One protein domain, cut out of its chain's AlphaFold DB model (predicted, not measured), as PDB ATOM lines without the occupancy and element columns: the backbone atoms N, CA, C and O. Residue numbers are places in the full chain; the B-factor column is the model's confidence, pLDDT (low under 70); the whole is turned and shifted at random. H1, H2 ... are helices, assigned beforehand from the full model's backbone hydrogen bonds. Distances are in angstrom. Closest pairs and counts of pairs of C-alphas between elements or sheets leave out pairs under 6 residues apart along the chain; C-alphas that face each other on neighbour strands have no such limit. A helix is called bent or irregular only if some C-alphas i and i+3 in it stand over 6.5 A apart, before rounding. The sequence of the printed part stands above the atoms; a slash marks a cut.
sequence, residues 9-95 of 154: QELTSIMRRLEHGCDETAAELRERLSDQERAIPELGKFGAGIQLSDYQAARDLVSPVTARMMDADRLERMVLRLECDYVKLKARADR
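What this domain is: This is residues 9 to 95 of the 154 residues of an uncharacterized protein of Burkholderia vietnamiensis (UniProt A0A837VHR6). Three long helices, H5, H4 and H2, make an elongated up-and-down bundle, each running against the one before it in the chain; H2 and H4 lie side by side, and H5 diverges from H4. The short helix H1 packs slantwise over one end of the three, and the short helix H3 packs on H5 near the other end. The printed part has 87 residues with five named helices, H1 to H5 in order, and no named strand: the class is all helix. It is compact, with a radius of gyration of the C-alphas of 13.4 A and spans of 40 by 24 by 19 A.

Where its parts are: H5, the longest helix, holds residues 73 to 95, is 33.0 A long and ends at C-alpha 95 (4.268, 34.552, -7.038). H4 is residues 52 to 66, 22.3 A; H2 is residues 23 to 39, 24.4 A. H1 is residues 9 to 19, 15.5 A, from C-alpha 9 at (10.744, 29.308, -33.736). H3 is residues 41 to 49, 11.4 A, and irregular: C-alphas 42 and 45 are 9.1 A apart.

How they stand to each other: H5 touches H4 with residues 75 to 82 alone, closest C-alphas Leu 75 and Ala 58 at 6.0 A; this helical hairpin has a steep tilt of 35.0 degrees, only just past shallow. H4 touches H2 at a shallow tilt of 4 degrees, opposite ways, closest C-alphas Arg 59 and Arg 30 at 5.8 A. H2 and H5 are near each other. H1 touches H4, closest C-alphas Leu 18 and Thr 66 at 4.8 A, and also touches H2 and H5. H3 touches H5, closest C-alphas Phe 46 and Leu 89 at 5.8 A. H1 and H3 are apart. Every O i to N i+4 pair is within hydrogen-bond range in H1, H2 and H5, against 9 of 11 in H4 and 0 of 5 in H3, where 3 of 6 O i to N i+3 pairs are.

The domain as a whole: The C-alphas farthest apart, Met 69 and Arg 95, are 42.5 A apart. The printed part has no cut, no link is long, and no printed residue is under 70 in pLDDT.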
ATOM      1  N   GLN A   9      10.636  30.167 -32.555       94.06
ATOM      2  CA  GLN A   9      10.744  29.308 -33.736       94.06
ATOM      3  C   GLN A   9       9.432  28.571 -34.032       94.06
ATOM      4  O   GLN A   9       9.053  28.424 -35.193       94.06
ATOM      5  N   GLU A  10       8.727  28.121 -32.991       95.38
ATOM      6  CA  GLU A  10       7.408  27.512 -33.156       95.38
ATOM      7  C   GLU A  10       6.388  28.530 -33.666       95.38
ATOM      8  O   GLU A  10       5.665  28.221 -34.608       95.38
ATOM      9  N   LEU A  11       6.376  29.751 -33.119       96.12
ATOM     10  CA  LEU A  11       5.516  30.829 -33.613       96.12
ATOM     11  C   LEU A  11       5.742  31.082 -35.111       96.12
ATOM     12  O   LEU A  11       4.789  31.023 -35.884       96.12
ATOM     13  N   THR A  12       6.993  31.273 -35.539       95.38
ATOM     14  CA  THR A  12       7.328  31.475 -36.959       95.38
ATOM     15  C   THR A  12       6.906  30.281 -37.823       95.38
ATOM     16  O   THR A  12       6.412  30.458 -38.935       95.38
ATOM     17  N   SER A  13       7.059  29.051 -37.319       96.75
ATOM     18  CA  SER A  13       6.615  27.836 -38.014       96.75
ATOM     19  C   SER A  13       5.093  27.794 -38.186       96.75
ATOM     20  O   SER A  13       4.609  27.512 -39.283       96.75
ATOM     21  N   ILE A  14       4.336  28.127 -37.135       97.00
ATOM     22  CA  ILE A  14       2.871  28.228 -37.170       97.00
ATOM     23  C   ILE A  14       2.453  29.267 -38.212       97.00
ATOM     24  O   ILE A  14       1.677  28.939 -39.105       97.00
ATOM     25  N   MET A  15       3.005  30.484 -38.149       97.62
ATOM     26  CA  MET A  15       2.675  31.566 -39.086       97.62
ATOM     27  C   MET A  15       2.934  31.150 -40.535       97.62
ATOM     28  O   MET A  15       2.033  31.225 -41.368       97.62
ATOM     29  N   ARG A  16       4.110  30.578 -40.814       96.75
ATOM     30  CA  ARG A  16       4.451  30.087 -42.152       96.75
ATOM     31  C   ARG A  16       3.483  29.007 -42.631       96.75
ATOM     32  O   ARG A  16       3.062  29.038 -43.782       96.75
ATOM     33  N   ARG A  17       3.118  28.035 -41.790       96.25
ATOM     34  CA  ARG A  17       2.164  26.973 -42.168       96.25
ATOM     35  C   ARG A  17       0.772  27.533 -42.460       96.25
ATOM     36  O   ARG A  17       0.131  27.065 -43.400       96.25
ATOM     37  N   LEU A  18       0.327  28.538 -41.705       95.94
ATOM     38  CA  LEU A  18      -0.939  29.230 -41.962       95.94
ATOM     39  C   LEU A  18      -0.917  29.947 -43.312       95.94
ATOM     40  O   LEU A  18      -1.839  29.764 -44.095       95.94
ATOM     41  N   GLU A  19       0.159  30.660 -43.646       94.94
ATOM     42  CA  GLU A  19       0.310  31.319 -44.955       94.94
ATOM     43  C   GLU A  19       0.326  30.334 -46.136       94.94
ATOM     44  O   GLU A  19       0.045  30.706 -47.273       94.94
ATOM     45  N   HIS A  20       0.617  29.055 -45.888       95.31
ATOM     46  CA  HIS A  20       0.527  27.997 -46.898       95.31
ATOM     47  C   HIS A  20      -0.842  27.291 -46.910       95.31
ATOM     48  O   HIS A  20      -1.020  26.323 -47.650       95.31
ATOM     49  N   GLY A  21      -1.815  27.770 -46.129       92.69
ATOM     50  CA  GLY A  21      -3.181  27.246 -46.088       92.69
ATOM     51  C   GLY A  21      -3.347  25.958 -45.285       92.69
ATOM     52  O   GLY A  21      -4.197  25.136 -45.612       92.69
ATOM     53  N   CYS A  22      -2.525  25.734 -44.257       96.12
ATOM     54  CA  CYS A  22      -2.633  24.534 -43.426       96.12
ATOM     55  C   CYS A  22      -3.806  24.629 -42.431       96.12
ATOM     56  O   CYS A  22      -3.656  25.172 -41.332       96.12
ATOM     57  N   ASP A  23      -4.954  24.045 -42.788       94.00
ATOM     58  CA  ASP A  23      -6.176  24.047 -41.967       94.00
ATOM     59  C   ASP A  23      -5.999  23.394 -40.588       94.00
ATOM     60  O   ASP A  23      -6.566  23.862 -39.601       94.00
ATOM     61  N   GLU A  24      -5.171  22.351 -40.488       96.38
ATOM     62  CA  GLU A  24      -4.850  21.711 -39.206       96.38
ATOM     63  C   GLU A  24      -4.158  22.691 -38.251       96.38
ATOM     64  O   GLU A  24      -4.534  22.800 -37.087       96.38
ATOM     65  N   THR A  25      -3.192  23.466 -38.760       96.44
ATOM     66  CA  THR A  25      -2.501  24.495 -37.963       96.44
ATOM     67  C   THR A  25      -3.458  25.622 -37.576       96.44
ATOM     68  O   THR A  25      -3.370  26.167 -36.477       96.44
ATOM     69  N   ALA A  26      -4.406  25.962 -38.453       96.25
ATOM     70  CA  ALA A  26      -5.442  26.946 -38.164       96.25
ATOM     71  C   ALA A  26      -6.375  26.484 -37.038       96.25
ATOM     72  O   ALA A  26      -6.685  27.262 -36.133       96.25
ATOM     73  N   ALA A  27      -6.816  25.225 -37.074       96.69
ATOM     74  CA  ALA A  27      -7.628  24.632 -36.017       96.69
ATOM     75  C   ALA A  27      -6.869  24.604 -34.682       96.69
ATOM     76  O   ALA A  27      -7.385  25.097 -33.679       96.69
ATOM     77  N   GLU A  28      -5.621  24.135 -34.701       96.56
ATOM     78  CA  GLU A  28      -4.756  24.065 -33.525       96.56
ATOM     79  C   GLU A  28      -4.531  25.447 -32.890       96.56
ATOM     80  O   GLU A  28      -4.697  25.618 -31.682       96.56
ATOM     81  N   LEU A  29      -4.209  26.474 -33.685       97.00
ATOM     82  CA  LEU A  29      -3.997  27.819 -33.148       97.00
ATOM     83  C   LEU A  29      -5.277  28.398 -32.525       97.00
ATOM     84  O   LEU A  29      -5.213  29.035 -31.470       97.00
ATOM     85  N   ARG A  30      -6.449  28.168 -33.136       97.31
ATOM     86  CA  ARG A  30      -7.739  28.598 -32.562       97.31
ATOM     87  C   ARG A  30      -8.040  27.893 -31.241       97.31
ATOM     88  O   ARG A  30      -8.573  28.530 -30.327       97.31
ATOM     89  N   GLU A  31      -7.707  26.610 -31.132       96.81
ATOM     90  CA  GLU A  31      -7.859  25.840 -29.898       96.81
ATOM     91  C   GLU A  31      -6.953  26.395 -28.796       96.81
ATOM     92  O   GLU A  31      -7.456  26.763 -27.735       96.81
ATOM     93  N   ARG A  32      -5.660  26.590 -29.082       97.06
ATOM     94  CA  ARG A  32      -4.693  27.177 -28.138       97.06
ATOM     95  C   ARG A  32      -5.122  28.566 -27.652       97.06
ATOM     96  O   ARG A  32      -5.062  28.842 -26.453       97.06
ATOM     97  N   LEU A  33      -5.606  29.426 -28.558       97.25
ATOM     98  CA  LEU A  33      -6.174  30.736 -28.209       97.25
ATOM     99  C   LEU A  33      -7.370  30.597 -27.260       97.25
ATOM    100  O   LEU A  33      -7.439  31.295 -26.252       97.25
ATOM    101  N   SER A  34      -8.279  29.666 -27.548       96.06
ATOM    102  CA  SER A  34      -9.465  29.424 -26.721       96.06
ATOM    103  C   SER A  34      -9.113  28.836 -25.348       96.06
ATOM    104  O   SER A  34      -9.759  29.161 -24.355       96.06
ATOM    105  N   ASP A  35      -8.101  27.973 -25.272       96.00
ATOM    106  CA  ASP A  35      -7.609  27.391 -24.021       96.00
ATOM    107  C   ASP A  35      -6.950  28.441 -23.124       96.00
ATOM    108  O   ASP A  35      -7.198  28.475 -21.916       96.00
ATOM    109  N   GLN A  36      -6.118  29.313 -23.698       96.06
ATOM    110  CA  GLN A  36      -5.507  30.403 -22.945       96.06
ATOM    111  C   GLN A  36      -6.563  31.410 -22.480       96.06
ATOM    112  O   GLN A  36      -6.543  31.788 -21.308       96.06
ATOM    113  N   GLU A  37      -7.531  31.759 -23.334       95.44
ATOM    114  CA  GLU A  37      -8.676  32.602 -22.970       95.44
ATOM    115  C   GLU A  37      -9.456  32.010 -21.781       95.44
ATOM    116  O   GLU A  37      -9.688  32.692 -20.781       95.44
ATOM    117  N   ARG A  38      -9.781  30.710 -21.836       94.88
ATOM    118  CA  ARG A  38     -10.460  29.978 -20.751       94.88
ATOM    119  C   ARG A  38      -9.652  29.914 -19.454       94.88
ATOM    120  O   ARG A  38     -10.248  29.787 -18.388       94.88
ATOM    121  N   ALA A  39      -8.327  30.034 -19.521       93.56
ATOM    122  CA  ALA A  39      -7.451  30.040 -18.351       93.56
ATOM    123  C   ALA A  39      -7.276  31.434 -17.714       93.56
ATOM    124  O   ALA A  39      -6.726  31.536 -16.617       93.56
ATOM    125  N   ILE A  40      -7.723  32.524 -18.355       93.19
ATOM    126  CA  ILE A  40      -7.604  33.888 -17.802       93.19
ATOM    127  C   ILE A  40      -8.317  34.042 -16.449       93.19
ATOM    128  O   ILE A  40      -7.708  34.618 -15.541       93.19
ATOM    129  N   PRO A  41      -9.552  33.535 -16.243       91.00
ATOM    130  CA  PRO A  41     -10.228  33.630 -14.948       91.00
ATOM    131  C   PRO A  41      -9.429  32.998 -13.803       91.00
ATOM    132  O   PRO A  41      -9.472  33.488 -12.672       91.00
ATOM    133  N   GLU A  42      -8.625  31.969 -14.088       90.00
ATOM    134  CA  GLU A  42      -7.751  31.341 -13.097       90.00
ATOM    135  C   GLU A  42      -6.657  32.290 -12.594       90.00
ATOM    136  O   GLU A  42      -6.071  32.037 -11.546       90.00
ATOM    137  N   LEU A  43      -6.374  33.399 -13.280       89.62
ATOM    138  CA  LEU A  43      -5.437  34.423 -12.815       89.62
ATOM    139  C   LEU A  43      -6.059  35.361 -11.764       89.62
ATOM    140  O   LEU A  43      -5.344  36.156 -11.142       89.62
ATOM    141  N   GLY A  44      -7.376  35.290 -11.536       89.31
ATOM    142  CA  GLY A  44      -8.100  36.157 -10.606       89.31
ATOM    143  C   GLY A  44      -7.868  37.641 -10.910       89.31
ATOM    144  O   GLY A  44      -7.906  38.068 -12.062       89.31
ATOM    145  N   LYS A  45      -7.543  38.440  -9.882       88.06
ATOM    146  CA  LYS A  45      -7.279  39.887 -10.033       88.06
ATOM    147  C   LYS A  45      -6.147  40.229 -11.010       88.06
ATOM    148  O   LYS A  45      -6.098  41.347 -11.510       88.06
ATOM    149  N   PHE A  46      -5.225  39.299 -11.271       89.12
ATOM    150  CA  PHE A  46      -4.112  39.527 -12.195       89.12
ATOM    151  C   PHE A  46      -4.541  39.416 -13.663       89.12
ATOM    152  O   PHE A  46      -3.866  39.982 -14.515       89.12
ATOM    153  N   GLY A  47      -5.661  38.746 -13.955       86.50
ATOM    154  CA  GLY A  47      -6.203  38.611 -15.310       86.50
ATOM    155  C   GLY A  47      -6.918  39.862 -15.832       86.50
ATOM    156  O   GLY A  47      -7.098  39.989 -17.035       86.50
ATOM    157  N   ALA A  48      -7.268  40.819 -14.962       84.88
ATOM    158  CA  ALA A  48      -8.063  42.001 -15.323       84.88
ATOM    159  C   ALA A  48      -7.409  42.921 -16.377       84.88
ATOM    160  O   ALA A  48      -8.094  43.727 -16.997       84.88
ATOM    161  N   GLY A  49      -6.090  42.821 -16.573       82.94
ATOM    162  CA  GLY A  49      -5.366  43.574 -17.601       82.94
ATOM    163  C   GLY A  49      -5.418  42.956 -19.001       82.94
ATOM    164  O   GLY A  49      -4.933  43.579 -19.940       82.94
ATOM    165  N   ILE A  50      -5.965  41.746 -19.150       89.25
ATOM    166  CA  ILE A  50      -6.046  41.043 -20.431       89.25
ATOM    167  C   ILE A  50      -7.374  41.381 -21.110       89.25
ATOM    168  O   ILE A  50      -8.447  41.159 -20.548       89.25
ATOM    169  N   GLN A  51      -7.309  41.891 -22.339       90.62
ATOM    170  CA  GLN A  51      -8.498  42.190 -23.133       90.62
ATOM    171  C   GLN A  51      -8.977  40.931 -23.862       90.62
ATOM    172  O   GLN A  51      -8.325  40.456 -24.786       90.62
ATOM    173  N   LEU A  52     -10.140  40.394 -23.481       92.12
ATOM    174  CA  LEU A  52     -10.716  39.204 -24.133       92.12
ATOM    175  C   LEU A  52     -11.028  39.442 -25.621       92.12
ATOM    176  O   LEU A  52     -10.899  38.537 -26.441       92.12
ATOM    177  N   SER A  53     -11.353  40.683 -25.994       94.56
ATOM    178  CA  SER A  53     -11.556  41.081 -27.392       94.56
ATOM    179  C   SER A  53     -10.327  40.847 -28.275       94.56
ATOM    180  O   SER A  53     -10.488  40.598 -29.467       94.56
ATOM    181  N   ASP A  54      -9.115  40.880 -27.713       95.06
ATOM    182  CA  ASP A  54      -7.893  40.599 -28.471       95.06
ATOM    183  C   ASP A  54      -7.787  39.116 -28.863       95.06
ATOM    184  O   ASP A  54      -7.281  38.807 -29.940       95.06
ATOM    185  N   TYR A  55      -8.306  38.194 -28.041       96.44
ATOM    186  CA  TYR A  55      -8.361  36.764 -28.384       96.44
ATOM    187  C   TYR A  55      -9.355  36.501 -29.508       96.44
ATOM    188  O   TYR A  55      -9.074  35.708 -30.408       96.44
ATOM    189  N   GLN A  56     -10.505  37.179 -29.485       96.06
ATOM    190  CA  GLN A  56     -11.464  37.109 -30.584       96.06
ATOM    191  C   GLN A  56     -10.848  37.667 -31.873       96.06
ATOM    192  O   GLN A  56     -10.850  36.980 -32.890       96.06
ATOM    193  N   ALA A  57     -10.225  38.848 -31.812       96.81
ATOM    194  CA  ALA A  57      -9.561  39.452 -32.965       96.81
ATOM    195  C   ALA A  57      -8.447  38.558 -33.538       96.81
ATOM    196  O   ALA A  57      -8.324  38.435 -34.756       96.81
ATOM    197  N   ALA A  58      -7.661  37.896 -32.685       97.19
ATOM    198  CA  ALA A  58      -6.648  36.942 -33.128       97.19
ATOM    199  C   ALA A  58      -7.283  35.730 -33.831       97.19
ATOM    200  O   ALA A  58      -6.831  35.355 -34.911       97.19
ATOM    201  N   ARG A  59      -8.358  35.151 -33.273       97.12
ATOM    202  CA  ARG A  59      -9.094  34.030 -33.891       97.12
ATOM    203  C   ARG A  59      -9.697  34.407 -35.244       97.12
ATOM    204  O   ARG A  59      -9.605  33.614 -36.183       97.12
ATOM    205  N   ASP A  60     -10.244  35.614 -35.356       96.38
ATOM    206  CA  ASP A  60     -10.832  36.131 -36.594       96.38
ATOM    207  C   ASP A  60      -9.777  36.326 -37.691       96.38
ATOM    208  O   ASP A  60     -10.078  36.134 -38.866       96.38
ATOM    209  N   LEU A  61      -8.528  36.639 -37.320       97.31
ATOM    210  CA  LEU A  61      -7.403  36.757 -38.254       97.31
ATOM    211  C   LEU A  61      -6.858  35.404 -38.744       97.31
ATOM    212  O   LEU A  61      -6.231  35.364 -39.800       97.31
ATOM    213  N   VAL A  62      -7.119  34.288 -38.055       96.81
ATOM    214  CA  VAL A  62      -6.635  32.964 -38.495       96.81
ATOM    215  C   VAL A  62      -7.223  32.579 -39.856       96.81
ATOM    216  O   VAL A  62      -6.501  32.110 -40.736       96.81
ATOM    217  N   SER A  63      -8.526  32.791 -40.056       95.25
ATOM    218  CA  SER A  63      -9.221  32.448 -41.305       95.25
ATOM    219  C   SER A  63      -8.673  33.182 -42.541       95.25
ATOM    220  O   SER A  63      -8.318  32.497 -43.497       95.25
ATOM    221  N   PRO A  64      -8.558  34.527 -42.565       96.06
ATOM    222  CA  PRO A  64      -8.038  35.246 -43.726       96.06
ATOM    223  C   PRO A  64      -6.558  34.954 -44.000       96.06
ATOM    224  O   PRO A  64      -6.182  34.893 -45.167       96.06
ATOM    225  N   VAL A  65      -5.735  34.715 -42.971       96.06
ATOM    226  CA  VAL A  65      -4.332  34.293 -43.160       96.06
ATOM    227  C   VAL A  65      -4.274  32.906 -43.810       96.06
ATOM    228  O   VAL A  65      -3.591  32.722 -44.811       96.06
ATOM    229  N   THR A  66      -5.066  31.949 -43.316       96.38
ATOM    230  CA  THR A  66      -5.126  30.581 -43.876       96.38
ATOM    231  C   THR A  66      -5.686  30.568 -45.301       96.38
ATOM    232  O   THR A  66      -5.196  29.857 -46.174       96.38
ATOM    233  N   ALA A  67      -6.675  31.419 -45.580       94.88
ATOM    234  CA  ALA A  67      -7.220  31.620 -46.920       94.88
ATOM    235  C   ALA A  67      -6.271  32.394 -47.857       94.88
ATOM    236  O   ALA A  67      -6.610  32.593 -49.024       94.88
ATOM    237  N   ARG A  68      -5.092  32.818 -47.371       94.38
ATOM    238  CA  ARG A  68      -4.080  33.590 -48.114       94.38
ATOM    239  C   ARG A  68      -4.605  34.926 -48.632       94.38
ATOM    240  O   ARG A  68      -4.180  35.421 -49.672       94.38
ATOM    241  N   MET A  69      -5.553  35.507 -47.905       94.69
ATOM    242  CA  MET A  69      -6.094  36.836 -48.186       94.69
ATOM    243  C   MET A  69      -5.225  37.946 -47.581       94.69
ATOM    244  O   MET A  69      -5.407  39.113 -47.922       94.69
ATOM    245  N   MET A  70      -4.317  37.595 -46.666       95.25
ATOM    246  CA  MET A  70      -3.359  38.501 -46.037       95.25
ATOM    247  C   MET A  70      -2.167  37.743 -45.439       95.25
ATOM    248  O   MET A  70      -2.280  36.551 -45.151       95.25
ATOM    249  N   ASP A  71      -1.078  38.468 -45.183       94.38
ATOM    250  CA  ASP A  71       0.123  37.951 -44.518       94.38
ATOM    251  C   ASP A  71      -0.083  37.759 -43.005       94.38
ATOM    252  O   ASP A  71      -0.946  38.393 -42.375       94.38
ATOM    253  N   ALA A  72       0.743  36.908 -42.394       95.50
ATOM    254  CA  ALA A  72       0.617  36.544 -40.987       95.50
ATOM    255  C   ALA A  72       1.133  37.611 -40.003       95.50
ATOM    256  O   ALA A  72       0.785  37.547 -38.825       95.50
ATOM    257  N   ASP A  73       1.873  38.634 -40.443       95.75
ATOM    258  CA  ASP A  73       2.527  39.650 -39.592       95.75
ATOM    259  C   ASP A  73       1.626  40.276 -38.514       95.75
ATOM    260  O   ASP A  73       2.057  40.627 -37.406       95.75
ATOM    261  N   ARG A  74       0.353  40.522 -38.847       95.62
ATOM    262  CA  ARG A  74      -0.607  41.098 -37.895       95.62
ATOM    263  C   ARG A  74      -1.033  40.071 -36.850       95.62
ATOM    264  O   ARG A  74      -1.124  40.423 -35.673       95.62
ATOM    265  N   LEU A  75      -1.293  38.837 -37.278       97.00
ATOM    266  CA  LEU A  75      -1.643  37.726 -36.399       97.00
ATOM    267  C   LEU A  75      -0.463  37.388 -35.480       97.00
ATOM    268  O   LEU A  75      -0.652  37.286 -34.271       97.00
ATOM    269  N   GLU A  76       0.753  37.327 -36.026       97.25
ATOM    270  CA  GLU A  76       1.981  37.043 -35.285       97.25
ATOM    271  C   GLU A  76       2.191  38.036 -34.139       97.25
ATOM    272  O   GLU A  76       2.313  37.638 -32.979       97.25
ATOM    273  N   ARG A  77       2.151  39.344 -34.432       96.69
ATOM    274  CA  ARG A  77       2.301  40.393 -33.409       96.69
ATOM    275  C   ARG A  77       1.227  40.314 -32.328       96.69
ATOM    276  O   ARG A  77       1.514  40.569 -31.159       96.69
ATOM    277  N   MET A  78      -0.005  39.986 -32.711       96.44
ATOM    278  CA  MET A  78      -1.126  39.897 -31.779       96.44
ATOM    279  C   MET A  78      -0.980  38.697 -30.842       96.44
ATOM    280  O   MET A  78      -1.053  38.863 -29.627       96.44
ATOM    281  N   VAL A  79      -0.689  37.518 -31.394       96.38
ATOM    282  CA  VAL A  79      -0.468  36.278 -30.635       96.38
ATOM    283  C   VAL A  79       0.757  36.404 -29.725       96.38
ATOM    284  O   VAL A  79       0.695  36.022 -28.557       96.38
ATOM    285  N   LEU A  80       1.840  37.027 -30.199       95.94
ATOM    286  CA  LEU A  80       3.023  37.295 -29.379       95.94
ATOM    287  C   LEU A  80       2.715  38.216 -28.192       95.94
ATOM    288  O   LEU A  80       3.187  37.963 -27.082       95.94
ATOM    289  N   ARG A  81       1.925  39.277 -28.408       95.00
ATOM    290  CA  ARG A  81       1.502  40.192 -27.336       95.00
ATOM    291  C   ARG A  81       0.658  39.463 -26.293       95.00
ATOM    292  O   ARG A  81       0.970  39.561 -25.108       95.00
ATOM    293  N   LEU A  82      -0.354  38.715 -26.740       95.56
ATOM    294  CA  LEU A  82      -1.232  37.927 -25.872       95.56
ATOM    295  C   LEU A  82      -0.437  36.955 -24.995       95.56
ATOM    296  O   LEU A  82      -0.584  36.982 -23.772       95.56
ATOM    297  N   GLU A  83       0.470  36.180 -25.597       95.56
ATOM    298  CA  GLU A  83       1.320  35.235 -24.866       95.56
ATOM    299  C   GLU A  83       2.208  35.959 -23.846       95.56
ATOM    300  O   GLU A  83       2.285  35.572 -22.679       95.56
ATOM    301  N   CYS A  84       2.857  37.051 -24.258       93.75
ATOM    302  CA  CYS A  84       3.736  37.826 -23.388       93.75
ATOM    303  C   CYS A  84       2.995  38.395 -22.171       93.75
ATOM    304  O   CYS A  84       3.524  38.359 -21.053       93.75
ATOM    305  N   ASP A  85       1.797  38.940 -22.372       93.19
ATOM    306  CA  ASP A  85       0.988  39.504 -21.294       93.19
ATOM    307  C   ASP A  85       0.464  38.400 -20.370       93.19
ATOM    308  O   ASP A  85       0.621  38.503 -19.147       93.19
ATOM    309  N   TYR A  86      -0.048  37.301 -20.930       94.44
ATOM    310  CA  TYR A  86      -0.504  36.147 -20.157       94.44
ATOM    311  C   TYR A  86       0.620  35.558 -19.294       94.44
ATOM    312  O   TYR A  86       0.456  35.435 -18.079       94.44
ATOM    313  N   VAL A  87       1.797  35.273 -19.865       93.12
ATOM    314  CA  VAL A  87       2.950  34.711 -19.134       93.12
ATOM    315  C   VAL A  87       3.405  35.638 -18.006       93.12
ATOM    316  O   VAL A  87       3.639  35.186 -16.879       93.12
ATOM    317  N   LYS A  88       3.492  36.951 -18.257       92.00
ATOM    318  CA  LYS A  88       3.867  37.934 -17.225       92.00
ATOM    319  C   LYS A  88       2.862  37.963 -16.077       92.00
ATOM    320  O   LYS A  88       3.268  38.029 -14.911       92.00
ATOM    321  N   LEU A  89       1.568  37.954 -16.384       92.19
ATOM    322  CA  LEU A  89       0.504  38.030 -15.385       92.19
ATOM    323  C   LEU A  89       0.366  36.719 -14.613       92.19
ATOM    324  O   LEU A  89       0.273  36.754 -13.387       92.19
ATOM    325  N   LYS A  90       0.489  35.575 -15.287       92.31
ATOM    326  CA  LYS A  90       0.570  34.252 -14.664       92.31
ATOM    327  C   LYS A  90       1.730  34.158 -13.682       92.31
ATOM    328  O   LYS A  90       1.516  33.862 -12.511       92.31
ATOM    329  N   ALA A  91       2.929  34.577 -14.084       90.62
ATOM    330  CA  ALA A  91       4.084  34.622 -13.188       90.62
ATOM    331  C   ALA A  91       3.888  35.569 -11.984       90.62
ATOM    332  O   ALA A  91       4.507  35.394 -10.931       90.62
ATOM    333  N   ARG A  92       3.060  36.616 -12.103       88.31
ATOM    334  CA  ARG A  92       2.673  37.465 -10.960       88.31
ATOM    335  C   ARG A  92       1.646  36.770 -10.066       88.31
ATOM    336  O   ARG A  92       1.814  36.809  -8.848       88.31
ATOM    337  N   ALA A  93       0.644  36.115 -10.647       88.19
ATOM    338  CA  ALA A  93      -0.363  35.354  -9.918       88.19
ATOM    339  C   ALA A  93       0.269  34.209  -9.114       88.19
ATOM    340  O   ALA A  93       0.011  34.090  -7.916       88.19
ATOM    341  N   ASP A  94       1.175  33.448  -9.726       87.50
ATOM    342  CA  ASP A  94       1.878  32.333  -9.086       87.50
ATOM    343  C   ASP A  94       2.761  32.813  -7.930       87.50
ATOM    344  O   ASP A  94       2.714  32.259  -6.829       87.50
ATOM    345  N   ARG A  95       3.503  33.914  -8.125       84.44
ATOM    346  CA  ARG A  95       4.268  34.552  -7.038       84.44
ATOM    347  C   ARG A  95       3.366  35.034  -5.908       84.44
ATOM    348  O   ARG A  95       3.708  34.853  -4.745       84.44
TER     349      ARG A  95